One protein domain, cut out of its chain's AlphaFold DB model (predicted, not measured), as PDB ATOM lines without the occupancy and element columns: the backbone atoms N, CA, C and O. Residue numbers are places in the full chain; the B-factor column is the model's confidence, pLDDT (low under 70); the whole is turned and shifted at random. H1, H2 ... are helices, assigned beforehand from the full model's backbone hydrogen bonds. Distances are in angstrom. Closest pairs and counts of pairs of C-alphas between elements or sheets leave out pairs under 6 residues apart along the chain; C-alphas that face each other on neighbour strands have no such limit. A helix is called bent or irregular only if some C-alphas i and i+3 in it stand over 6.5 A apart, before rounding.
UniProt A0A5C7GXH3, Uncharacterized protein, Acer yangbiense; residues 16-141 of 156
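AT A GLANCE: This is residues 16 to 141 of the 156 residues of an uncharacterized protein of Acer yangbiense (UniProt A0A5C7GXH3). An elongated helical body has two ends joined by the long helix H4: at one end H1, H2 and H3, at the other a loose triangle of H5, H6 and H7. H4 packs on H3 with its later residues, 74 to 81, and on H7 with its first ones, 67 to 71, while H1 touches no helix. The printed part has 126 residues with seven named helices, H1 to H7 in chain order, and no named strand; the class is all helix. It is compact, with a radius of gyration of the C-alphas of 15.9 A, and spans 49 by 32 by 24 A.

HOW THE PARTS SIT: Begin with H1, residues 16 to 29, and H3, residues 45 to 58: they are near each other. Between them along the chain lies H2, residues 34 to 37, which touches residues 46 to 51 of H3; the closest C-alphas, of Pro 35 and Ile 47, are 4.9 A apart. H1 and H2 are only just apart, at 8.1 A. Next, H4, residues 67 to 83, forms a helical hairpin with H3 at a shallow tilt of 23 degrees, opposite ways; their closest C-alphas, Tyr 52 and Ile 77, are 6.3 A apart. Further on, H5, residues 90 to 99, H6, residues 103 to 114, and H7, residues 123 to 139, form an up-and-down bundle, each running against the one before. H5 and H6 are close but not clearly touching; their closest C-alphas are Leu 98 and Lys 109, 6.1 A. H6 and H7 are likewise close but not clearly touching, with C-alphas Phe 108 and Glu 133 closest at 7.8 A. H7 touches H5 with residues 123 to 126 alone, closest at C-alphas Arg 94 and Met 123, 6.4 A. It touches H4 at a shallow tilt of 20 degrees, opposite ways, with C-alphas Leu 67 and Leu 131 closest at 6.9 A. Every O i to N i+4 pair is within hydrogen-bond range in H1, H3, H4, H5 and H7, and 6 of 8 in H6; H2 is too short for one.

IN THESE COORDINATES: Find C-alpha 16 at (177.512, 187.097, 139.389), where H1 begins its 19.5 A. H2 follows with 5.9 A and H3 with 19.9 A. From C-alpha 67 at (186.034, 169.455, 149.868), H4 runs 24.3 A. H5 measures 14.4 A and H6 17.2 A; H6 is irregular, with C-alphas 104 and 107 7.8 A apart. H7 runs 24.6 A to C-alpha 139 at (180.975, 157.199, 143.241).

THE WHOLE: The two C-alphas farthest apart, Glu 39 and Gln 140, are 49.3 A apart. The printed part has no cut, and no link is long. Mean pLDDT of the printed part is 73.2; look for values under 70 at residues 16 to 54, 57, 84 to 86, 115 to 120 and 141.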
ATOM      1  N   TYR A  16     176.311 187.189 138.567       55.75
ATOM      2  CA  TYR A  16     177.512 187.097 139.389       55.75
ATOM      3  C   TYR A  16     178.571 188.122 138.968       55.75
ATOM      4  O   TYR A  16     179.136 188.792 139.825       55.75
ATOM      5  N   HIS A  17     178.786 188.323 137.665       58.41
ATOM      6  CA  HIS A  17     179.743 189.313 137.159       58.41
ATOM      7  C   HIS A  17     179.361 190.755 137.549       58.41
ATOM      8  O   HIS A  17     180.226 191.544 137.924       58.41
ATOM      9  N   VAL A  18     178.063 191.086 137.552       59.00
ATOM     10  CA  VAL A  18     177.549 192.395 137.990       59.00
ATOM     11  C   VAL A  18     177.733 192.574 139.493       59.00
ATOM     12  O   VAL A  18     178.130 193.641 139.953       59.00
ATOM     13  N   TRP A  19     177.449 191.537 140.283       63.06
ATOM     14  CA  TRP A  19     177.667 191.577 141.727       63.06
ATOM     15  C   TRP A  19     179.146 191.661 142.085       63.06
ATOM     16  O   TRP A  19     179.503 192.457 142.947       63.06
ATOM     17  N   LYS A  20     179.999 190.910 141.385       59.72
ATOM     18  CA  LYS A  20     181.454 190.968 141.524       59.72
ATOM     19  C   LYS A  20     181.939 192.398 141.294       59.72
ATOM     20  O   LYS A  20     182.569 192.958 142.182       59.72
ATOM     21  N   GLY A  21     181.512 193.033 140.201       62.47
ATOM     22  CA  GLY A  21     181.820 194.438 139.922       62.47
ATOM     23  C   GLY A  21     181.249 195.420 140.956       62.47
ATOM     24  O   GLY A  21     181.871 196.432 141.265       62.47
ATOM     25  N   LYS A  22     180.076 195.145 141.546       57.59
ATOM     26  CA  LYS A  22     179.524 195.965 142.644       57.59
ATOM     27  C   LYS A  22     180.310 195.811 143.943       57.59
ATOM     28  O   LYS A  22     180.477 196.796 144.655       57.59
ATOM     29  N   MET A  23     180.792 194.610 144.241       60.53
ATOM     30  CA  MET A  23     181.665 194.359 145.384       60.53
ATOM     31  C   MET A  23     183.041 194.997 145.181       60.53
ATOM     32  O   MET A  23     183.530 195.660 146.088       60.53
ATOM     33  N   GLU A  24     183.610 194.909 143.978       60.09
ATOM     34  CA  GLU A  24     184.832 195.628 143.589       60.09
ATOM     35  C   GLU A  24     184.657 197.152 143.735       60.09
ATOM     36  O   GLU A  24     185.493 197.820 144.341       60.09
ATOM     37  N   ASN A  25     183.523 197.704 143.290       55.72
ATOM     38  CA  ASN A  25     183.200 199.120 143.488       55.72
ATOM     39  C   ASN A  25     183.014 199.494 144.963       55.72
ATOM     40  O   ASN A  25     183.446 200.566 145.370       55.72
ATOM     41  N   LEU A  26     182.392 198.643 145.785       56.31
ATOM     42  CA  LEU A  26     182.278 198.883 147.227       56.31
ATOM     43  C   LEU A  26     183.652 198.967 147.894       56.31
ATOM     44  O   LEU A  26     183.825 199.782 148.794       56.31
ATOM     45  N   LEU A  27     184.628 198.179 147.439       54.75
ATOM     46  CA  LEU A  27     186.006 198.268 147.922       54.75
ATOM     47  C   LEU A  27     186.660 199.584 147.517       54.75
ATOM     48  O   LEU A  27     187.354 200.177 148.337       54.75
ATOM     49  N   TYR A  28     186.398 200.053 146.295       56.31
ATOM     50  CA  TYR A  28     186.885 201.343 145.812       56.31
ATOM     51  C   TYR A  28     186.280 202.514 146.596       56.31
ATOM     52  O   TYR A  28     186.987 203.363 147.118       56.31
ATOM     53  N   VAL A  29     184.958 202.510 146.764       51.91
ATOM     54  CA  VAL A  29     184.202 203.548 147.485       51.91
ATOM     55  C   VAL A  29     184.526 203.577 148.982       51.91
ATOM     56  O   VAL A  29     184.343 204.603 149.634       51.91
ATOM     57  N   LYS A  30     184.969 202.453 149.552       56.25
ATOM     58  CA  LYS A  30     185.338 202.335 150.969       56.25
ATOM     59  C   LYS A  30     186.853 202.373 151.211       56.25
ATOM     60  O   LYS A  30     187.271 202.124 152.340       56.25
ATOM     61  N   ASP A  31     187.658 202.664 150.186       54.56
ATOM     62  CA  ASP A  31     189.126 202.721 150.254       54.56
ATOM     63  C   ASP A  31     189.803 201.430 150.754       54.56
ATOM     64  O   ASP A  31     190.932 201.444 151.245       54.56
ATOM     65  N   TYR A  32     189.141 200.281 150.597       53.03
ATOM     66  CA  TYR A  32     189.691 198.968 150.957       53.03
ATOM     67  C   TYR A  32     190.676 198.415 149.907       53.03
ATOM     68  O   TYR A  32     191.326 197.405 150.154       53.03
ATOM     69  N   TYR A  33     190.802 199.067 148.743       48.78
ATOM     70  CA  TYR A  33     191.741 198.720 147.663       48.78
ATOM     71  C   TYR A  33     193.131 199.355 147.835       48.78
ATOM     72  O   TYR A  33     194.131 198.751 147.455       48.78
ATOM     73  N   LEU A  34     193.208 200.552 148.428       48.12
ATOM     74  CA  LEU A  34     194.457 201.294 148.646       48.12
ATOM     75  C   LEU A  34     195.532 200.513 149.426       48.12
ATOM     76  O   LEU A  34     196.697 200.579 149.040       48.12
ATOM     77  N   PRO A  35     195.203 199.736 150.475       50.81
ATOM     78  CA  PRO A  35     196.211 199.043 151.266       50.81
ATOM     79  C   PRO A  35     196.718 197.742 150.623       50.81
ATOM     80  O   PRO A  35     197.716 197.195 151.069       50.81
ATOM     81  N   VAL A  36     196.044 197.233 149.584       47.16
ATOM     82  CA  VAL A  36     196.479 196.040 148.831       47.16
ATOM     83  C   VAL A  36     197.717 196.336 147.975       47.16
ATOM     84  O   VAL A  36     198.482 195.425 147.666       47.16
ATOM     85  N   PHE A  37     197.923 197.606 147.614       46.53
ATOM     86  CA  PHE A  37     199.012 198.068 146.746       46.53
ATOM     87  C   PHE A  37     199.981 199.045 147.432       46.53
ATOM     88  O   PHE A  37     200.947 199.473 146.807       46.53
ATOM     89  N   ALA A  38     199.736 199.405 148.695       45.03
ATOM     90  CA  ALA A  38     200.613 200.267 149.486       45.03
ATOM     91  C   ALA A  38     201.511 199.428 150.413       45.03
ATOM     92  O   ALA A  38     201.072 198.407 150.933       45.03
ATOM     93  N   GLU A  39     202.742 199.887 150.671       49.94
ATOM     94  CA  GLU A  39     203.750 199.268 151.564       49.94
ATOM     95  C   GLU A  39     203.383 199.333 153.067       49.94
ATOM     96  O   GLU A  39     204.233 199.519 153.940       49.94
ATOM     97  N   LEU A  40     202.100 199.232 153.398       47.56
ATOM     98  CA  LEU A  40     201.618 199.303 154.769       47.56
ATOM     99  C   LEU A  40     201.809 197.945 155.476       47.56
ATOM    100  O   LEU A  40     201.808 196.877 154.856       47.56
ATOM    101  N   LYS A  41     202.004 197.971 156.797       52.03
ATOM    102  CA  LYS A  41     202.258 196.762 157.598       52.03
ATOM    103  C   LYS A  41     200.944 196.024 157.874       52.03
ATOM    104  O   LYS A  41     199.960 196.682 158.194       52.03
ATOM    105  N   PRO A  42     200.911 194.676 157.860       55.25
ATOM    106  CA  PRO A  42     199.693 193.849 157.982       55.25
ATOM    107  C   PRO A  42     198.889 194.017 159.290       55.25
ATOM    108  O   PRO A  42     197.903 193.326 159.504       55.25
ATOM    109  N   GLU A  43     199.301 194.919 160.171       59.88
ATOM    110  CA  GLU A  43     198.635 195.290 161.419       59.88
ATOM    111  C   GLU A  43     197.442 196.235 161.169       59.88
ATOM    112  O   GLU A  43     196.531 196.320 161.993       59.88
ATOM    113  N   ASP A  44     197.406 196.903 160.010       65.81
ATOM    114  CA  ASP A  44     196.327 197.814 159.643       65.81
ATOM    115  C   ASP A  44     195.058 197.051 159.229       65.81
ATOM    116  O   ASP A  44     195.034 196.301 158.246       65.81
ATOM    117  N   GLU A  45     193.950 197.318 159.926       64.06
ATOM    118  CA  GLU A  45     192.627 196.726 159.673       64.06
ATOM    119  C   GLU A  45     192.217 196.806 158.190       64.06
ATOM    120  O   GLU A  45     191.648 195.871 157.627       64.06
ATOM    121  N   LYS A  46     192.566 197.897 157.500       63.16
ATOM    122  CA  LYS A  46     192.256 198.065 156.074       63.16
ATOM    123  C   LYS A  46     193.032 197.091 155.175       63.16
ATOM    124  O   LYS A  46     192.446 196.571 154.226       63.16
ATOM    125  N   ILE A  47     194.302 196.799 155.472       64.44
ATOM    126  CA  ILE A  47     195.099 195.802 154.728       64.44
ATOM    127  C   ILE A  47     194.551 194.412 154.951       64.44
ATOM    128  O   ILE A  47     194.390 193.656 153.994       64.44
ATOM    129  N   MET A  48     194.224 194.079 156.196       65.12
ATOM    130  CA  MET A  48     193.685 192.763 156.518       65.12
ATOM    131  C   MET A  48     192.358 192.517 155.788       65.12
ATOM    132  O   MET A  48     192.164 191.435 155.232       65.12
ATOM    133  N   ASN A  49     191.506 193.541 155.667       65.31
ATOM    134  CA  ASN A  49     190.269 193.474 154.889       65.31
ATOM    135  C   ASN A  49     190.549 193.209 153.403       65.31
ATOM    136  O   ASN A  49     189.958 192.300 152.814       65.31
ATOM    137  N   GLY A  50     191.483 193.956 152.809       63.31
ATOM    138  CA  GLY A  50     191.907 193.758 151.422       63.31
ATOM    139  C   GLY A  50     192.503 192.367 151.170       63.31
ATOM    140  O   GLY A  50     192.129 191.693 150.211       63.31
ATOM    141  N   LEU A  51     193.366 191.882 152.066       66.44
ATOM    142  CA  LEU A  51     194.018 190.575 151.953       66.44
ATOM    143  C   LEU A  51     193.020 189.417 152.060       66.44
ATOM    144  O   LEU A  51     193.080 188.470 151.270       66.44
ATOM    145  N   TYR A  52     192.091 189.473 153.019       68.75
ATOM    146  CA  TYR A  52     191.049 188.453 153.130       68.75
ATOM    147  C   TYR A  52     190.087 188.499 151.952       68.75
ATOM    148  O   TYR A  52     189.665 187.437 151.498       68.75
ATOM    149  N   PHE A  53     189.805 189.679 151.398       66.50
ATOM    150  CA  PHE A  53     189.042 189.781 150.162       66.50
ATOM    151  C   PHE A  53     189.780 189.140 148.978       66.50
ATOM    152  O   PHE A  53     189.176 188.337 148.270       66.50
ATOM    153  N   ILE A  54     191.080 189.393 148.788       67.19
ATOM    154  CA  ILE A  54     191.880 188.733 147.736       67.19
ATOM    155  C   ILE A  54     191.853 187.214 147.905       67.19
ATOM    156  O   ILE A  54     191.589 186.482 146.950       67.19
ATOM    157  N   LYS A  55     192.051 186.731 149.137       71.62
ATOM    158  CA  LYS A  55     191.903 185.302 149.449       71.62
ATOM    159  C   LYS A  55     190.492 184.804 149.134       71.62
ATOM    160  O   LYS A  55     190.354 183.698 148.633       71.62
ATOM    161  N   SER A  56     189.462 185.615 149.374       71.31
ATOM    162  CA  SER A  56     188.060 185.274 149.123       71.31
ATOM    163  C   SER A  56     187.741 185.094 147.635       71.31
ATOM    164  O   SER A  56     187.057 184.137 147.267       71.31
ATOM    165  N   VAL A  57     188.269 185.974 146.775       67.69
ATOM    166  CA  VAL A  57     188.063 185.927 145.316       67.69
ATOM    167  C   VAL A  57     188.960 184.896 144.636       67.69
ATOM    168  O   VAL A  57     188.575 184.332 143.611       67.69
ATOM    169  N   GLY A  58     190.135 184.629 145.213       75.38
ATOM    170  CA  GLY A  58     191.063 183.594 144.760       75.38
ATOM    171  C   GLY A  58     190.716 182.188 145.255       75.38
ATOM    172  O   GLY A  58     191.277 181.218 144.749       75.38
ATOM    173  N   LEU A  59     189.797 182.051 146.218       86.50
ATOM    174  CA  LEU A  59     189.396 180.754 146.750       86.50
ATOM    175  C   LEU A  59     188.640 179.960 145.677       86.50
ATOM    176  O   LEU A  59     187.509 180.287 145.306       86.50
ATOM    177  N   LYS A  60     189.274 178.896 145.184       87.94
ATOM    178  CA  LYS A  60     188.737 178.003 144.155       87.94
ATOM    179  C   LYS A  60     188.924 176.556 144.583       87.94
ATOM    180  O   LYS A  60     190.034 176.152 144.920       87.94
ATOM    181  N   TYR A  61     187.830 175.805 144.564       88.88
ATOM    182  CA  TYR A  61     187.846 174.374 144.826       88.88
ATOM    183  C   TYR A  61     188.433 173.634 143.622       88.88
ATOM    184  O   TYR A  61     188.154 173.981 142.472       88.88
ATOM    185  N   LYS A  62     189.230 172.601 143.901       84.81
ATOM    186  CA  LYS A  62     189.762 171.669 142.907       84.81
ATOM    187  C   LYS A  62     189.337 170.262 143.298       84.81
ATOM    188  O   LYS A  62     189.511 169.887 144.457       84.81
ATOM    189  N   ASP A  63     188.849 169.486 142.332       77.38
ATOM    190  CA  ASP A  63     188.344 168.123 142.556       77.38
ATOM    191  C   ASP A  63     189.418 167.158 143.128       77.38
ATOM    192  O   ASP A  63     189.087 166.104 143.662       77.38
ATOM    193  N   GLU A  64     190.700 167.537 143.066       78.44
ATOM    194  CA  GLU A  64     191.860 166.808 143.612       78.44
ATOM    195  C   GLU A  64     192.053 166.977 145.130       78.44
ATOM    196  O   GLU A  64     192.803 166.224 145.751       78.44
ATOM    197  N   THR A  65     191.402 167.971 145.738       84.69
ATOM    198  CA  THR A  65     191.505 168.258 147.178       84.69
ATOM    199  C   THR A  65     190.226 167.847 147.900       84.69
ATOM    200  O   THR A  65     189.150 167.984 147.320       84.69
ATOM    201  N   PRO A  66     190.284 167.376 149.158       87.38
ATOM    202  CA  PRO A  66     189.075 167.116 149.930       87.38
ATOM    203  C   PRO A  66     188.228 168.386 150.069       87.38
ATOM    204  O   PRO A  66     188.709 169.422 150.538       87.38
ATOM    205  N   LEU A  67     186.940 168.312 149.725       90.50
ATOM    206  CA  LEU A  67     186.034 169.455 149.868       90.50
ATOM    207  C   LEU A  67     185.926 169.947 151.320       90.50
ATOM    208  O   LEU A  67     185.680 171.130 151.551       90.50
ATOM    209  N   SER A  68     186.148 169.073 152.305       88.50
ATOM    210  CA  SER A  68     186.235 169.447 153.721       88.50
ATOM    211  C   SER A  68     187.297 170.517 153.980       88.50
ATOM    212  O   SER A  68     187.030 171.480 154.698       88.50
ATOM    213  N   ASP A  69     188.470 170.400 153.360       90.00
ATOM    214  CA  ASP A  69     189.572 171.350 153.544       90.00
ATOM    215  C   ASP A  69     189.230 172.699 152.912       90.00
ATOM    216  O   ASP A  69     189.459 173.758 153.501       90.00
ATOM    217  N   HIS A  70     188.576 172.662 151.750       90.94
ATOM    218  CA  HIS A  70     188.054 173.854 151.088       90.94
ATOM    219  C   HIS A  70     186.974 174.560 151.922       90.94
ATOM    220  O   HIS A  70     187.017 175.780 152.091       90.94
ATOM    221  N   LEU A  71     186.034 173.809 152.506       90.75
ATOM    222  CA  LEU A  71     185.007 174.348 153.405       90.75
ATOM    223  C   LEU A  71     185.613 174.950 154.679       90.75
ATOM    224  O   LEU A  71     185.126 175.980 155.157       90.75
ATOM    225  N   ASN A  72     186.681 174.352 155.205       90.69
ATOM    226  CA  ASN A  72     187.423 174.883 156.346       90.69
ATOM    227  C   ASN A  72     188.127 176.200 155.992       90.69
ATOM    228  O   ASN A  72     188.012 177.172 156.742       90.69
ATOM    229  N   ALA A  73     188.791 176.274 154.834       89.75
ATOM    230  CA  ALA A  73     189.410 177.506 154.343       89.75
ATOM    231  C   ALA A  73     188.368 178.619 154.140       89.75
ATOM    232  O   ALA A  73     188.555 179.743 154.612       89.75
ATOM    233  N   TYR A  74     187.234 178.285 153.518       89.25
ATOM    234  CA  TYR A  74     186.093 179.180 153.346       89.25
ATOM    235  C   TYR A  74     185.575 179.723 154.691       89.25
ATOM    236  O   TYR A  74     185.455 180.937 154.877       89.25
ATOM    237  N   GLN A  75     185.324 178.840 155.666       89.38
ATOM    238  CA  GLN A  75     184.879 179.234 157.007       89.38
ATOM    239  C   GLN A  75     185.929 180.084 157.735       89.38
ATOM    240  O   GLN A  75     185.571 181.014 158.457       89.38
ATOM    241  N   GLY A  76     187.218 179.803 157.526       88.94
ATOM    242  CA  GLY A  76     188.321 180.599 158.053       88.94
ATOM    243  C   GLY A  76     188.257 182.052 157.587       88.94
ATOM    244  O   GLY A  76     188.357 182.956 158.414       88.94
ATOM    245  N   ILE A  77     188.013 182.291 156.294       84.38
ATOM    246  CA  ILE A  77     187.855 183.653 155.760       84.38
ATOM    247  C   ILE A  77     186.612 184.325 156.363       84.38
ATOM    248  O   ILE A  77     186.704 185.465 156.811       84.38
ATOM    249  N   LEU A  78     185.479 183.619 156.458       82.69
ATOM    250  CA  LEU A  78     184.266 184.158 157.089       82.69
ATOM    251  C   LEU A  78     184.480 184.573 158.545       82.69
ATOM    252  O   LEU A  78     184.047 185.650 158.947       82.69
ATOM    253  N   ASN A  79     185.152 183.733 159.330       85.31
ATOM    254  CA  ASN A  79     185.434 184.019 160.734       85.31
ATOM    255  C   ASN A  79     186.309 185.268 160.884       85.31
ATOM    256  O   ASN A  79     186.108 186.048 161.812       85.31
ATOM    257  N   GLN A  80     187.264 185.467 159.975       76.31
ATOM    258  CA  GLN A  80     188.126 186.647 159.993       76.31
ATOM    259  C   GLN A  80     187.360 187.905 159.585       76.31
ATOM    260  O   GLN A  80     187.402 188.890 160.312       76.31
ATOM    261  N   LEU A  81     186.565 187.851 158.515       74.25
ATOM    262  CA  LEU A  81     185.699 188.969 158.125       74.25
ATOM    263  C   LEU A  81     184.726 189.346 159.259       74.25
ATOM    264  O   LEU A  81     184.569 190.524 159.572       74.25
ATOM    265  N   ALA A  82     184.167 188.358 159.963       75.12
ATOM    266  CA  ALA A  82     183.297 188.595 161.112       75.12
ATOM    267  C   ALA A  82     184.019 189.257 162.301       75.12
ATOM    268  O   ALA A  82     183.429 190.123 162.953       75.12
ATOM    269  N   ARG A  83     185.282 188.892 162.579       74.62
ATOM    270  CA  ARG A  83     186.128 189.564 163.591       74.62
ATOM    271  C   ARG A  83     186.382 191.029 163.248       74.62
ATOM    272  O   ARG A  83     186.497 191.847 164.149       74.62
ATOM    273  N   MET A  84     186.397 191.348 161.958       65.19
ATOM    274  CA  MET A  84     186.534 192.702 161.418       65.19
ATOM    275  C   MET A  84     185.178 193.410 161.263       65.19
ATOM    276  O   MET A  84     185.049 194.393 160.544       65.19
ATOM    277  N   ASN A  85     184.134 192.886 161.916       64.88
ATOM    278  CA  ASN A  85     182.766 193.398 161.886       64.88
ATOM    279  C   ASN A  85     182.121 193.447 160.480       64.88
ATOM    280  O   ASN A  85     181.095 194.098 160.280       64.88
ATOM    281  N   ILE A  86     182.672 192.707 159.513       68.56
ATOM    282  CA  ILE A  86     182.093 192.510 158.185       68.56
ATOM    283  C   ILE A  86     181.255 191.235 158.225       68.56
ATOM    284  O   ILE A  86     181.766 190.117 158.265       68.56
ATOM    285  N   LYS A  87     179.934 191.402 158.219       70.06
ATOM    286  CA  LYS A  87     178.973 190.295 158.217       70.06
ATOM    287  C   LYS A  87     178.201 190.318 156.911       70.06
ATOM    288  O   LYS A  87     177.642 191.353 156.552       70.06
ATOM    289  N   PHE A  88     178.135 189.184 156.224       70.88
ATOM    290  CA  PHE A  88     177.238 189.039 155.084       70.88
ATOM    291  C   PHE A  88     175.977 188.289 155.484       70.88
ATOM    292  O   PHE A  88     175.959 187.480 156.413       70.88
ATOM    293  N   GLU A  89     174.909 188.540 154.739       72.69
ATOM    294  CA  GLU A  89     173.695 187.749 154.847       72.69
ATOM    295  C   GLU A  89     173.954 186.290 154.450       72.69
ATOM    296  O   GLU A  89     174.736 185.997 153.541       72.69
ATOM    297  N   ASN A  90     173.213 185.361 155.060       75.50
ATOM    298  CA  ASN A  90     173.323 183.921 154.792       75.50
ATOM    299  C   ASN A  90     173.225 183.571 153.298       75.50
ATOM    300  O   ASN A  90     173.878 182.642 152.824       75.50
ATOM    301  N   LYS A  91     172.424 184.329 152.543       71.88
ATOM    302  CA  LYS A  91     172.283 184.167 151.095       71.88
ATOM    303  C   LYS A  91     173.594 184.456 150.357       71.88
ATOM    304  O   LYS A  91     173.971 183.687 149.479       71.88
ATOM    305  N   VAL A  92     174.293 185.523 150.738       75.88
ATOM    306  CA  VAL A  92     175.574 185.922 150.139       75.88
ATOM    307  C   VAL A  92     176.650 184.881 150.436       75.88
ATOM    308  O   VAL A  92     177.359 184.483 149.517       75.88
ATOM    309  N   HIS A  93     176.711 184.361 151.669       78.50
ATOM    310  CA  HIS A  93     177.624 183.263 152.008       78.50
ATOM    311  C   HIS A  93     177.405 182.036 151.113       78.50
ATOM    312  O   HIS A  93     178.351 181.481 150.562       78.50
ATOM    313  N   ARG A  94     176.154 181.609 150.915       79.12
ATOM    314  CA  ARG A  94     175.880 180.443 150.061       79.12
ATOM    315  C   ARG A  94     176.319 180.652 148.619       79.12
ATOM    316  O   ARG A  94     176.916 179.764 148.027       79.12
ATOM    317  N   LEU A  95     176.013 181.811 148.052       77.75
ATOM    318  CA  LEU A  95     176.331 182.103 146.657       77.75
ATOM    319  C   LEU A  95     177.828 182.250 146.430       77.75
ATOM    320  O   LEU A  95     178.337 181.802 145.408       77.75
ATOM    321  N   TRP A  96     178.533 182.833 147.395       82.44
ATOM    322  CA  TRP A  96     179.981 182.871 147.348       82.44
ATOM    323  C   TRP A  96     180.561 181.454 147.407       82.44
ATOM    324  O   TRP A  96     181.350 181.118 146.528       82.44
ATOM    325  N   LEU A  97     180.098 180.592 148.323       86.25
ATOM    326  CA  LEU A  97     180.500 179.181 148.354       86.25
ATOM    327  C   LEU A  97     180.271 178.496 146.995       86.25
ATOM    328  O   LEU A  97     181.193 177.875 146.473       86.25
ATOM    329  N   LEU A  98     179.100 178.668 146.376       85.19
ATOM    330  CA  LEU A  98     178.831 178.134 145.034       85.19
ATOM    331  C   LEU A  98     179.795 178.701 143.979       85.19
ATOM    332  O   LEU A  98     180.293 177.952 143.147       85.19
ATOM    333  N   GLY A  99     180.124 179.994 144.035       82.62
ATOM    334  CA  GLY A  99     181.078 180.642 143.125       82.62
ATOM    335  C   GLY A  99     182.541 180.195 143.287       82.62
ATOM    336  O   GLY A  99     183.371 180.471 142.410       82.62
ATOM    337  N   THR A 100     182.875 179.502 144.381       88.00
ATOM    338  CA  THR A 100     184.193 178.866 144.553       88.00
ATOM    339  C   THR A 100     184.303 177.516 143.841       88.00
ATOM    340  O   THR A 100     185.419 177.046 143.630       88.00
ATOM    341  N   LEU A 101     183.177 176.902 143.458       88.88
ATOM    342  CA  LEU A 101     183.148 175.596 142.797       88.88
ATOM    343  C   LEU A 101     183.538 175.713 141.311       88.88
ATOM    344  O   LEU A 101     183.158 176.698 140.663       88.88
ATOM    345  N   PRO A 102     184.248 174.714 140.750       86.69
ATOM    346  CA  PRO A 102     184.683 174.731 139.360       86.69
ATOM    347  C   PRO A 102     183.507 174.568 138.388       86.69
ATOM    348  O   PRO A 102     182.373 174.264 138.773       86.69
ATOM    349  N   ASP A 103     183.764 174.782 137.101       83.25
ATOM    350  CA  ASP A 103     182.731 174.753 136.055       83.25
ATOM    351  C   ASP A 103     182.113 173.359 135.874       83.25
ATOM    352  O   ASP A 103     180.938 173.230 135.537       83.25
ATOM    353  N   SER A 104     182.839 172.295 136.238       83.44
ATOM    354  CA  SER A 104     182.291 170.933 136.291       83.44
ATOM    355  C   SER A 104     181.076 170.820 137.234       83.44
ATOM    356  O   SER A 104     180.281 169.884 137.111       83.44
ATOM    357  N   TRP A 105     180.880 171.772 138.155       88.69
ATOM    358  CA  TRP A 105     179.764 171.833 139.104       88.69
ATOM    359  C   TRP A 105     178.584 172.712 138.647       88.69
ATOM    360  O   TRP A 105     177.666 172.937 139.433       88.69
ATOM    361  N   GLU A 106     178.547 173.199 137.400       84.25
ATOM    362  CA  GLU A 106     177.487 174.111 136.917       84.25
ATOM    363  C   GLU A 106     176.056 173.566 137.034       84.25
ATOM    364  O   GLU A 106     175.152 174.282 137.478       84.25
ATOM    365  N   THR A 107     175.835 172.283 136.740       84.38
ATOM    366  CA  THR A 107     174.512 171.659 136.920       84.38
ATOM    367  C   THR A 107     174.063 171.725 138.381       84.38
ATOM    368  O   THR A 107     172.926 172.092 138.672       84.38
ATOM    369  N   PHE A 108     174.974 171.447 139.318       87.31
ATOM    370  CA  PHE A 108     174.701 171.547 140.751       87.31
ATOM    371  C   PHE A 108     174.462 173.003 141.184       87.31
ATOM    372  O   PHE A 108     173.484 173.280 141.880       87.31
ATOM    373  N   LYS A 109     175.298 173.949 140.723       84.25
ATOM    374  CA  LYS A 109     175.135 175.392 140.985       84.25
ATOM    375  C   LYS A 109     173.749 175.883 140.556       84.25
ATOM    376  O   LYS A 109     173.098 176.613 141.308       84.25
ATOM    377  N   THR A 110     173.275 175.431 139.397       80.31
ATOM    378  CA  THR A 110     171.945 175.758 138.862       80.31
ATOM    379  C   THR A 110     170.828 175.154 139.714       80.31
ATOM    380  O   THR A 110     169.906 175.868 140.108       80.31
ATOM    381  N   LEU A 111     170.929 173.868 140.066       82.56
ATOM    382  CA  LEU A 111     169.947 173.189 140.919       82.56
ATOM    383  C   LEU A 111     169.802 173.881 142.276       82.56
ATOM    384  O   LEU A 111     168.691 174.247 142.662       82.56
ATOM    385  N   VAL A 112     170.909 174.128 142.980       78.62
ATOM    386  CA  VAL A 112     170.882 174.770 144.305       78.62
ATOM    387  C   VAL A 112     170.362 176.207 144.225       78.62
ATOM    388  O   VAL A 112     169.586 176.618 145.089       78.62
ATOM    389  N   SER A 113     170.723 176.955 143.178       73.31
ATOM    390  CA  SER A 113     170.221 178.322 142.966       73.31
ATOM    391  C   SER A 113     168.704 178.357 142.736       73.31
ATOM    392  O   SER A 113     168.032 179.262 143.227       73.31
ATOM    393  N   ASN A 114     168.155 177.347 142.056       72.81
ATOM    394  CA  ASN A 114     166.720 177.232 141.780       72.81
ATOM    395  C   ASN A 114     165.918 176.617 142.941       72.81
ATOM    396  O   ASN A 114     164.705 176.800 143.013       72.81
ATOM    397  N   SER A 115     166.579 175.919 143.869       67.88
ATOM    398  CA  SER A 115     165.931 175.168 144.956       67.88
ATOM    399  C   SER A 115     165.316 176.044 146.056       67.88
ATOM    400  O   SER A 115     164.536 175.549 146.865       67.88
ATOM    401  N   ALA A 116     165.637 177.341 146.119       62.38
ATOM    402  CA  ALA A 116     165.011 178.256 147.077       62.38
ATOM    403  C   ALA A 116     164.959 179.707 146.573       62.38
ATOM    404  O   ALA A 116     165.814 180.517 146.953       62.38
ATOM    405  N   PRO A 117     163.913 180.090 145.816       55.69
ATOM    406  CA  PRO A 117     163.727 181.471 145.357       55.69
ATOM    407  C   PRO A 117     163.631 182.486 146.513       55.69
ATOM    408  O   PRO A 117     163.975 183.656 146.342       55.69
ATOM    409  N   ASN A 118     163.253 182.022 147.711       58.88
ATOM    410  CA  ASN A 118     162.974 182.852 148.887       58.88
ATOM    411  C   ASN A 118     164.106 182.821 149.934       58.88
ATOM    412  O   ASN A 118     163.971 183.396 151.009       58.88
ATOM    413  N   GLY A 119     165.218 182.125 149.661       58.03
ATOM    414  CA  GLY A 119     166.374 182.090 150.565       58.03
ATOM    415  C   GLY A 119     166.266 181.155 151.780       58.03
ATOM    416  O   GLY A 119     167.150 181.215 152.633       58.03
ATOM    417  N   ALA A 120     165.263 180.272 151.831       63.69
ATOM    418  CA  ALA A 120     164.982 179.361 152.952       63.69
ATOM    419  C   ALA A 120     166.050 178.281 153.223       63.69
ATOM    420  O   ALA A 120     166.088 177.719 154.313       63.69
ATOM    421  N   ILE A 121     166.933 177.985 152.263       70.06
ATOM    422  CA  ILE A 121     168.049 177.051 152.488       70.06
ATOM    423  C   ILE A 121     168.926 177.612 153.611       70.06
ATOM    424  O   ILE A 121     169.242 178.796 153.602       70.06
ATOM    425  N   THR A 122     169.327 176.805 154.588       80.75
ATOM    426  CA  THR A 122     170.282 177.226 155.627       80.75
ATOM    427  C   THR A 122     171.720 177.040 155.134       80.75
ATOM    428  O   THR A 122     171.968 176.358 154.138       80.75
ATOM    429  N   MET A 123     172.697 177.670 155.791       81.31
ATOM    430  CA  MET A 123     174.107 177.466 155.427       81.31
ATOM    431  C   MET A 123     174.543 176.010 155.652       81.31
ATOM    432  O   MET A 123     175.278 175.463 154.834       81.31
ATOM    433  N   ASP A 124     174.052 175.374 156.716       83.62
ATOM    434  CA  ASP A 124     174.357 173.974 157.022       83.62
ATOM    435  C   ASP A 124     173.819 173.038 155.944       83.62
ATOM    436  O   ASP A 124     174.540 172.162 155.473       83.62
ATOM    437  N   LEU A 125     172.598 173.291 155.461       82.81
ATOM    438  CA  LEU A 125     172.041 172.544 154.340       82.81
ATOM    439  C   LEU A 125     172.891 172.726 153.077       82.81
ATOM    440  O   LEU A 125     173.181 171.745 152.404       82.81
ATOM    441  N   ALA A 126     173.354 173.948 152.789       82.38
ATOM    442  CA  ALA A 126     174.226 174.195 151.643       82.38
ATOM    443  C   ALA A 126     175.549 173.420 151.747       82.38
ATOM    444  O   ALA A 126     175.922 172.747 150.791       82.38
ATOM    445  N   LYS A 127     176.230 173.452 152.901       86.44
ATOM    446  CA  LYS A 127     177.470 172.683 153.124       86.44
ATOM    447  C   LYS A 127     177.239 171.182 152.925       86.44
ATOM    448  O   LYS A 127     177.989 170.546 152.186       86.44
ATOM    449  N   SER A 128     176.168 170.641 153.508       88.00
ATOM    450  CA  SER A 128     175.795 169.230 153.363       88.00
ATOM    451  C   SER A 128     175.463 168.854 151.916       88.00
ATOM    452  O   SER A 128     175.867 167.788 151.457       88.00
ATOM    453  N   SER A 129     174.783 169.725 151.162       87.38
ATOM    454  CA  SER A 129     174.486 169.486 149.744       87.38
ATOM    455  C   SER A 129     175.749 169.408 148.888       87.38
ATOM    456  O   SER A 129     175.827 168.535 148.028       87.38
ATOM    457  N   VAL A 130     176.739 170.282 149.122       88.25
ATOM    458  CA  VAL A 130     178.001 170.252 148.360       88.25
ATOM    459  C   VAL A 130     178.793 168.978 148.695       88.25
ATOM    460  O   VAL A 130     179.295 168.324 147.786       88.25
ATOM    461  N   LEU A 131     178.839 168.563 149.969       89.12
ATOM    462  CA  LEU A 131     179.493 167.312 150.390       89.12
ATOM    463  C   LEU A 131     178.829 166.065 149.790       89.12
ATOM    464  O   LEU A 131     179.507 165.164 149.301       89.12
ATOM    465  N   ASN A 132     177.497 166.014 149.784       89.12
ATOM    466  CA  ASN A 132     176.769 164.903 149.175       89.12
ATOM    467  C   ASN A 132     177.019 164.816 147.660       89.12
ATOM    468  O   ASN A 132     177.177 163.726 147.112       89.12
ATOM    469  N   GLU A 133     177.083 165.962 146.982       88.94
ATOM    470  CA  GLU A 133     177.396 166.024 145.556       88.94
ATOM    471  C   GLU A 133     178.841 165.585 145.260       88.94
ATOM    472  O   GLU A 133     179.064 164.880 144.274       88.94
ATOM    473  N   GLU A 134     179.810 165.912 146.122       89.38
ATOM    474  CA  GLU A 134     181.187 165.404 146.011       89.38
ATOM    475  C   GLU A 134     181.200 163.869 146.068       89.38
ATOM    476  O   GLU A 134     181.800 163.221 145.206       89.38
ATOM    477  N   MET A 135     180.491 163.274 147.038       87.38
ATOM    478  CA  MET A 135     180.394 161.816 147.159       87.38
ATOM    479  C   MET A 135     179.734 161.178 145.936       87.38
ATOM    480  O   MET A 135     180.225 160.165 145.439       87.38
ATOM    481  N   ARG A 136     178.662 161.786 145.413       88.25
ATOM    482  CA  ARG A 136     177.971 161.323 144.199       88.25
ATOM    483  C   ARG A 136     178.887 161.341 142.972       88.25
ATOM    484  O   ARG A 136     178.834 160.429 142.154       88.25
ATOM    485  N   ARG A 137     179.727 162.370 142.831       83.81
ATOM    486  CA  ARG A 137     180.689 162.494 141.722       83.81
ATOM    487  C   ARG A 137     181.823 161.482 141.834       83.81
ATOM    488  O   ARG A 137     182.195 160.882 140.833       83.81
ATOM    489  N   LYS A 138     182.328 161.247 143.047       82.12
ATOM    490  CA  LYS A 138     183.361 160.232 143.303       82.12
ATOM    491  C   LYS A 138     182.839 158.808 143.094       82.12
ATOM    492  O   LYS A 138     183.584 157.969 142.598       82.12
ATOM    493  N   SER A 139     181.573 158.531 143.422       79.56
ATOM    494  CA  SER A 139     180.975 157.199 143.241       79.56
ATOM    495  C   SER A 139     180.592 156.875 141.796       79.56
ATOM    496  O   SER A 139     180.522 155.702 141.443       79.56
ATOM    497  N   GLN A 140     180.371 157.886 140.951       72.12
ATOM    498  CA  GLN A 140     180.056 157.691 139.532       72.12
ATOM    499  C   GLN A 140     181.284 157.477 138.631       72.12
ATOM    500  O   GLN A 140     181.108 157.166 137.456       72.12
ATOM    501  N   GLY A 141     182.505 157.575 139.173       56.94
ATOM    502  CA  GLY A 141     183.751 157.453 138.411       56.94
ATOM    503  C   GLY A 141     183.973 158.620 137.433       56.94
ATOM    504  O   GLY A 141     183.053 159.394 137.161       56.94
TER     505      GLY A 141